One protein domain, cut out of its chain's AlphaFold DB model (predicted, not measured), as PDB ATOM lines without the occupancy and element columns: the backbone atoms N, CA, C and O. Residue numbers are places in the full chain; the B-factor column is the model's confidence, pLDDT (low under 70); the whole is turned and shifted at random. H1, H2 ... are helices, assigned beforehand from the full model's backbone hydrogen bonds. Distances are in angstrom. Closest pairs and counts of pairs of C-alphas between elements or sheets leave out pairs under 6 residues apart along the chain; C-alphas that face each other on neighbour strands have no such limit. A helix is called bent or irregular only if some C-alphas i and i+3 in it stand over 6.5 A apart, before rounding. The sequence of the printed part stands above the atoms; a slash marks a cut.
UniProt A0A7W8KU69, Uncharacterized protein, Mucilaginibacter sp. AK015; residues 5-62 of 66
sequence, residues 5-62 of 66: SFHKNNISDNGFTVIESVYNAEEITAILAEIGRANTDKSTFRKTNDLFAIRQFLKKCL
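AT A GLANCE: This is residues 5 to 62 of the 66 residues of an uncharacterized protein of Mucilaginibacter sp. AK015 (UniProt A0A7W8KU69). Three separate helices are strung along an open arch that folds back: H1 makes one foot, H2 slopes along the far side, and after a loop round Ser 43 H3 comes back into the opening, with no helix touching another. The printed part has 58 residues, with named helices H1, H2, H3 in that order and no named strand, class all helix. It is only just extended, close to loose, with a radius of gyration of the C-alphas of 15.6 A, and is elongated, spanning 45 by 26 by 18 A.

IN THESE COORDINATES: H1, residues 5 to 14, begins at C-alpha 5 (-25.517, 29.119, 34.798) and is 13.8 A long. H2, residues 25 to 37, is 18.5 A. H3, residues 49 to 61, is 19.6 A and ends at C-alpha 61 (-15.491, 27.059, 13.722). H3 is only just irregular: C-alphas 49 and 52 are 6.6 A apart.

HOW THE PARTS SIT: H1 and H2, H2 and H3, and H1 and H3 are apart. In H1 and H2 every O i to N i+4 pair is within hydrogen-bond range; in H3, 7 of 9.

THE WHOLE: The C-alphas farthest apart, of Ser 5 and Ser 43, are 46.2 A apart. The printed part has no cut. H1 to H2 is a short link, H2 to H3 a long one. Residues 39 to 62 have pLDDT under 70.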
ATOM      1  N   SER A   5     -25.264  27.958  33.938       90.88
ATOM      2  CA  SER A   5     -25.517  29.119  34.798       90.88
ATOM      3  C   SER A   5     -24.228  29.711  35.386       90.88
ATOM      4  O   SER A   5     -24.049  30.923  35.375       90.88
ATOM      5  N   PHE A   6     -23.288  28.865  35.818       92.00
ATOM      6  CA  PHE A   6     -21.987  29.300  36.333       92.00
ATOM      7  C   PHE A   6     -21.178  30.056  35.273       92.00
ATOM      8  O   PHE A   6     -20.632  31.125  35.543       92.00
ATOM      9  N   HIS A   7     -21.156  29.544  34.042       93.25
ATOM     10  CA  HIS A   7     -20.478  30.200  32.925       93.25
ATOM     11  C   HIS A   7     -21.142  31.529  32.541       93.25
ATOM     12  O   HIS A   7     -20.449  32.510  32.281       93.25
ATOM     13  N   LYS A   8     -22.481  31.599  32.557       92.94
ATOM     14  CA  LYS A   8     -23.219  32.852  32.322       92.94
ATOM     15  C   LYS A   8     -22.911  33.909  33.378       92.94
ATOM     16  O   LYS A   8     -22.688  35.060  33.014       92.94
ATOM     17  N   ASN A   9     -22.859  33.517  34.649       95.19
ATOM     18  CA  ASN A   9     -22.517  34.431  35.736       95.19
ATOM     19  C   ASN A   9     -21.080  34.943  35.586       95.19
ATOM     20  O   ASN A   9     -20.862  36.144  35.634       95.19
ATOM     21  N   ASN A  10     -20.118  34.069  35.274       94.88
ATOM     22  CA  ASN A  10     -18.738  34.493  35.024       94.88
ATOM     23  C   ASN A  10     -18.612  35.470  33.848       94.88
ATOM     24  O   ASN A  10     -17.884  36.451  33.947       94.88
ATOM     25  N   ILE A  11     -19.350  35.259  32.756       95.50
ATOM     26  CA  ILE A  11     -19.373  36.222  31.646       95.50
ATOM     27  C   ILE A  11     -19.957  37.567  32.097       95.50
ATOM     28  O   ILE A  11     -19.430  38.606  31.715       95.50
ATOM     29  N   SER A  12     -21.019  37.560  32.905       95.62
ATOM     30  CA  SER A  12     -21.628  38.784  33.438       95.62
ATOM     31  C   SER A  12     -20.681  39.546  34.369       95.62
ATOM     32  O   SER A  12     -20.543  40.760  34.241       95.62
ATOM     33  N   ASP A  13     -20.015  38.837  35.280       95.94
ATOM     34  CA  ASP A  13     -19.251  39.444  36.373       95.94
ATOM     35  C   ASP A  13     -17.800  39.749  35.972       95.94
ATOM     36  O   ASP A  13     -17.253  40.789  36.335       95.94
ATOM     37  N   ASN A  14     -17.180  38.863  35.186       94.69
ATOM     38  CA  ASN A  14     -15.763  38.922  34.818       94.69
ATOM     39  C   ASN A  14     -15.536  39.252  33.334       94.69
ATOM     40  O   ASN A  14     -14.401  39.486  32.923       94.69
ATOM     41  N   GLY A  15     -16.584  39.240  32.502       94.31
ATOM     42  CA  GLY A  15     -16.480  39.436  31.051       94.31
ATOM     43  C   GLY A  15     -15.959  38.217  30.280       94.31
ATOM     44  O   GLY A  15     -15.868  38.263  29.053       94.31
ATOM     45  N   PHE A  16     -15.624  37.118  30.962       94.06
ATOM     46  CA  PHE A  16     -15.168  35.864  30.363       94.06
ATOM     47  C   PHE A  16     -15.508  34.671  31.261       94.06
ATOM     48  O   PHE A  16     -15.810  34.821  32.439       94.06
ATOM     49  N   THR A  17     -15.421  33.464  30.711       95.19
ATOM     50  CA  THR A  17     -15.473  32.214  31.476       95.19
ATOM     51  C   THR A  17     -14.465  31.234  30.896       95.19
ATOM     52  O   THR A  17     -14.195  31.261  29.696       95.19
ATOM     53  N   VAL A  18     -13.922  30.358  31.737       91.00
ATOM     54  CA  VAL A  18     -13.056  29.257  31.305       91.00
ATOM     55  C   VAL A  18     -13.887  27.981  31.272       91.00
ATOM     56  O   VAL A  18     -14.702  27.754  32.162       91.00
ATOM     57  N   ILE A  19     -13.710  27.179  30.226       90.56
ATOM     58  CA  ILE A  19     -14.258  25.826  30.145       90.56
ATOM     59  C   ILE A  19     -13.056  24.899  30.040       90.56
ATOM     60  O   ILE A  19     -12.318  24.932  29.054       90.56
ATOM     61  N   GLU A  20     -12.823  24.119  31.087       86.12
ATOM     62  CA  GLU A  20     -11.737  23.148  31.107       86.12
ATOM     63  C   GLU A  20     -12.078  21.931  30.245       86.12
ATOM     64  O   GLU A  20     -13.242  21.564  30.088       86.12
ATOM     65  N   SER A  21     -11.043  21.266  29.723       84.06
ATOM     66  CA  SER A  21     -11.170  19.963  29.052       84.06
ATOM     67  C   SER A  21     -12.149  19.935  27.868       84.06
ATOM     68  O   SER A  21     -12.785  18.917  27.609       84.06
ATOM     69  N   VAL A  22     -12.258  21.044  27.124       87.81
ATOM     70  CA  VAL A  22     -13.028  21.107  25.863       87.81
ATOM     71  C   VAL A  22     -12.489  20.118  24.827       87.81
ATOM     72  O   VAL A  22     -13.258  19.598  24.026       87.81
ATOM     73  N   TYR A  23     -11.183  19.848  24.873       88.31
ATOM     74  CA  TYR A  23     -10.513  18.854  24.046       88.31
ATOM     75  C   TYR A  23      -9.829  17.810  24.919       88.31
ATOM     76  O   TYR A  23      -9.250  18.136  25.961       88.31
ATOM     77  N   ASN A  24      -9.845  16.565  24.461       91.19
ATOM     78  CA  ASN A  24      -9.023  15.503  25.021       91.19
ATOM     79  C   ASN A  24      -7.592  15.531  24.437       91.19
ATOM     80  O   ASN A  24      -7.289  16.253  23.485       91.19
ATOM     81  N   ALA A  25      -6.681  14.748  25.019       91.19
ATOM     82  CA  ALA A  25      -5.268  14.750  24.628       91.19
ATOM     83  C   ALA A  25      -5.031  14.324  23.163       91.19
ATOM     84  O   ALA A  25      -4.117  14.831  22.506       91.19
ATOM     85  N   GLU A  26      -5.854  13.415  22.640       92.19
ATOM     86  CA  GLU A  26      -5.764  12.938  21.258       92.19
ATOM     87  C   GLU A  26      -6.196  14.034  20.280       92.19
ATOM     88  O   GLU A  26      -5.499  14.305  19.301       92.19
ATOM     89  N   GLU A  27      -7.287  14.738  20.588       89.69
ATOM     90  CA  GLU A  27      -7.779  15.883  19.817       89.69
ATOM     91  C   GLU A  27      -6.764  17.029  19.799       89.69
ATOM     92  O   GLU A  27      -6.484  17.588  18.738       89.69
ATOM     93  N   ILE A  28      -6.144  17.336  20.943       90.69
ATOM     94  CA  ILE A  28      -5.061  18.327  21.029       90.69
ATOM     95  C   ILE A  28      -3.901  17.923  20.112       90.69
ATOM     96  O   ILE A  28      -3.391  18.747  19.350       90.69
ATOM     97  N   THR A  29      -3.507  16.648  20.138       91.50
ATOM     98  CA  THR A  29      -2.418  16.125  19.299       91.50
ATOM     99  C   THR A  29      -2.759  16.220  17.812       91.50
ATOM    100  O   THR A  29      -1.917  16.624  17.008       91.50
ATOM    101  N   ALA A  30      -4.003  15.914  17.434       90.56
ATOM    102  CA  ALA A  30      -4.479  16.032  16.060       90.56
ATOM    103  C   ALA A  30      -4.476  17.491  15.570       90.56
ATOM    104  O   ALA A  30      -4.018  17.768  14.460       90.56
ATOM    105  N   ILE A  31      -4.911  18.439  16.410       88.00
ATOM    106  CA  ILE A  31      -4.867  19.878  16.107       88.00
ATOM    107  C   ILE A  31      -3.419  20.338  15.894       88.00
ATOM    108  O   ILE A  31      -3.132  21.032  14.919       88.00
ATOM    109  N   LEU A  32      -2.491  19.925  16.762       88.69
ATOM    110  CA  LEU A  32      -1.069  20.259  16.633       88.69
ATOM    111  C   LEU A  32      -0.456  19.693  15.347       88.69
ATOM    112  O   LEU A  32       0.290  20.397  14.665       88.69
ATOM    113  N   ALA A  33      -0.791  18.452  14.990       87.31
ATOM    114  CA  ALA A  33      -0.328  17.830  13.754       87.31
ATOM    115  C   ALA A  33      -0.819  18.594  12.513       87.31
ATOM    116  O   ALA A  33      -0.052  18.811  11.573       87.31
ATOM    117  N   GLU A  34      -2.072  19.050  12.523       85.38
ATOM    118  CA  GLU A  34      -2.650  19.819  11.421       85.38
ATOM    119  C   GLU A  34      -2.046  21.228  11.316       85.38
ATOM    120  O   GLU A  34      -1.753  21.695  10.214       85.38
ATOM    121  N   ILE A  35      -1.767  21.890  12.447       82.81
ATOM    122  CA  ILE A  35      -1.036  23.167  12.475       82.81
ATOM    123  C   ILE A  35       0.382  22.991  11.923       82.81
ATOM    124  O   ILE A  35       0.820  23.799  11.109       82.81
ATOM    125  N   GLY A  36       1.093  21.927  12.313       78.94
ATOM    126  CA  GLY A  36       2.442  21.636  11.815       78.94
ATOM    127  C   GLY A  36       2.486  21.324  10.315       78.94
ATOM    128  O   GLY A  36       3.478  21.606   9.648       78.94
ATOM    129  N   ARG A  37       1.395  20.781   9.765       77.19
ATOM    130  CA  ARG A  37       1.214  20.550   8.324       77.19
ATOM    131  C   ARG A  37       0.815  21.802   7.548       77.19
ATOM    132  O   ARG A  37       0.927  21.806   6.320       77.19
ATOM    133  N   ALA A  38       0.345  22.851   8.222       70.12
ATOM    134  CA  ALA A  38      -0.032  24.092   7.567       70.12
ATOM    135  C   ALA A  38       1.212  24.741   6.938       70.12
ATOM    136  O   ALA A  38       2.118  25.219   7.614       70.12
ATOM    137  N   ASN A  39       1.248  24.723   5.605       55.31
ATOM    138  CA  ASN A  39       2.363  25.183   4.789       55.31
ATOM    139  C   ASN A  39       2.695  26.667   5.072       55.31
ATOM    140  O   ASN A  39       1.896  27.559   4.772       55.31
ATOM    141  N   THR A  40       3.875  26.913   5.649       61.31
ATOM    142  CA  THR A  40       4.403  28.243   6.002       61.31
ATOM    143  C   THR A  40       5.195  28.905   4.865       61.31
ATOM    144  O   THR A  40       5.607  30.054   5.014       61.31
ATOM    145  N   ASP A  41       5.339  28.252   3.702       55.91
ATOM    146  CA  ASP A  41       6.160  28.727   2.571       55.91
ATOM    147  C   ASP A  41       5.465  29.754   1.659       55.91
ATOM    148  O   ASP A  41       6.030  30.202   0.659       55.91
ATOM    149  N   LYS A  42       4.236  30.189   1.970       52.91
ATOM    150  CA  LYS A  42       3.631  31.306   1.228       52.91
ATOM    151  C   LYS A  42       4.281  32.618   1.666       52.91
ATOM    152  O   LYS A  42       4.201  32.993   2.824       52.91
ATOM    153  N   SER A  43       4.823  33.396   0.730       51.09
ATOM    154  CA  SER A  43       5.389  34.740   0.974       51.09
ATOM    155  C   SER A  43       4.397  35.762   1.572       51.09
ATOM    156  O   SER A  43       4.795  36.841   2.004       51.09
ATOM    157  N   THR A  44       3.106  35.421   1.631       52.59
ATOM    158  CA  THR A  44       2.042  36.155   2.339       52.59
ATOM    159  C   THR A  44       1.881  35.755   3.811       52.59
ATOM    160  O   THR A  44       1.182  36.449   4.549       52.59
ATOM    161  N   PHE A  45       2.553  34.693   4.268       50.22
ATOM    162  CA  PHE A  45       2.697  34.293   5.670       50.22
ATOM    163  C   PHE A  45       3.705  35.225   6.357       50.22
ATOM    164  O   PHE A  45       4.798  34.857   6.788       50.22
ATOM    165  N   ARG A  46       3.355  36.511   6.415       50.91
ATOM    166  CA  ARG A  46       4.129  37.485   7.174       50.91
ATOM    167  C   ARG A  46       3.967  37.115   8.646       50.91
ATOM    168  O   ARG A  46       2.861  37.171   9.174       50.91
ATOM    169  N   LYS A  47       5.073  36.686   9.257       50.19
ATOM    170  CA  LYS A  47       5.236  36.302  10.665       50.19
ATOM    171  C   LYS A  47       4.686  37.364  11.625       50.19
ATOM    172  O   LYS A  47       5.424  38.157  12.192       50.19
ATOM    173  N   THR A  48       3.387  37.358  11.842       56.75
ATOM    174  CA  THR A  48       2.787  37.700  13.129       56.75
ATOM    175  C   THR A  48       2.153  36.403  13.592       56.75
ATOM    176  O   THR A  48       0.989  36.144  13.284       56.75
ATOM    177  N   ASN A  49       2.994  35.552  14.194       53.75
ATOM    178  CA  ASN A  49       2.720  34.148  14.532       53.75
ATOM    179  C   ASN A  49       1.358  33.936  15.208       53.75
ATOM    180  O   ASN A  49       0.716  32.920  14.967       53.75
ATOM    181  N   ASP A  50       0.875  34.915  15.968       56.38
ATOM    182  CA  ASP A  50      -0.295  34.722  16.824       56.38
ATOM    183  C   ASP A  50      -1.627  35.091  16.149       56.38
ATOM    184  O   ASP A  50      -2.680  34.545  16.475       56.38
ATOM    185  N   LEU A  51      -1.621  35.985  15.153       59.12
ATOM    186  CA  LEU A  51      -2.865  36.573  14.632       59.12
ATOM    187  C   LEU A  51      -3.520  35.735  13.522       59.12
ATOM    188  O   LEU A  51      -4.738  35.782  13.330       59.12
ATOM    189  N   PHE A  52      -2.726  34.963  12.776       62.59
ATOM    190  CA  PHE A  52      -3.243  34.118  11.698       62.59
ATOM    191  C   PHE A  52      -3.937  32.861  12.238       62.59
ATOM    192  O   PHE A  52      -5.003  32.496  11.740       62.59
ATOM    193  N   ALA A  53      -3.389  32.255  13.298       63.03
ATOM    194  CA  ALA A  53      -3.973  31.080  13.945       63.03
ATOM    195  C   ALA A  53      -5.372  31.382  14.512       63.03
ATOM    196  O   ALA A  53      -6.325  30.658  14.219       63.03
ATOM    197  N   ILE A  54      -5.528  32.518  15.208       66.06
ATOM    198  CA  ILE A  54      -6.818  32.971  15.758       66.06
ATOM    199  C   ILE A  54      -7.853  33.193  14.638       66.06
ATOM    200  O   ILE A  54      -9.004  32.767  14.750       66.06
ATOM    201  N   ARG A  55      -7.456  33.812  13.516       64.62
ATOM    202  CA  ARG A  55      -8.361  34.077  12.380       64.62
ATOM    203  C   ARG A  55      -8.817  32.807  11.663       64.62
ATOM    204  O   ARG A  55      -9.972  32.738  11.245       64.62
ATOM    205  N   GLN A  56      -7.941  31.816  11.512       63.41
ATOM    206  CA  GLN A  56      -8.294  30.548  10.865       63.41
ATOM    207  C   GLN A  56      -9.165  29.666  11.762       63.41
ATOM    208  O   GLN A  56     -10.071  29.006  11.253       63.41
ATOM    209  N   PHE A  57      -8.963  29.719  13.083       66.69
ATOM    210  CA  PHE A  57      -9.841  29.070  14.054       66.69
ATOM    211  C   PHE A  57     -11.269  29.637  13.993       66.69
ATOM    212  O   PHE A  57     -12.219  28.884  13.789       66.69
ATOM    213  N   LEU A  58     -11.421  30.967  14.034       63.66
ATOM    214  CA  LEU A  58     -12.724  31.637  13.897       63.66
ATOM    215  C   LEU A  58     -13.416  31.315  12.563       63.66
ATOM    216  O   LEU A  58     -14.617  31.062  12.542       63.66
ATOM    217  N   LYS A  59     -12.665  31.273  11.455       61.34
ATOM    218  CA  LYS A  59     -13.208  30.949  10.125       61.34
ATOM    219  C   LYS A  59     -13.686  29.509   9.975       61.34
ATOM    220  O   LYS A  59     -14.621  29.275   9.222       61.34
ATOM    221  N   LYS A  60     -13.012  28.545  10.603       59.69
ATOM    222  CA  LYS A  60     -13.401  27.133  10.497       59.69
ATOM    223  C   LYS A  60     -14.477  26.737  11.506       59.69
ATOM    224  O   LYS A  60     -15.231  25.816  11.221       59.69
ATOM    225  N   CYS A  61     -14.554  27.413  12.656       59.75
ATOM    226  CA  CYS A  61     -15.491  27.059  13.722       59.75
ATOM    227  C   CYS A  61     -16.854  27.773  13.618       59.75
ATOM    228  O   CYS A  61     -17.842  27.249  14.123       59.75
ATOM    229  N   LEU A  62     -16.939  28.924  12.934       48.91
ATOM    230  CA  LEU A  62     -18.214  29.505  12.501       48.91
ATOM    231  C   LEU A  62     -18.459  29.169  11.021       48.91
ATOM    232  O   LEU A  62     -17.890  29.839  10.155       48.91
TER     233      LEU A  62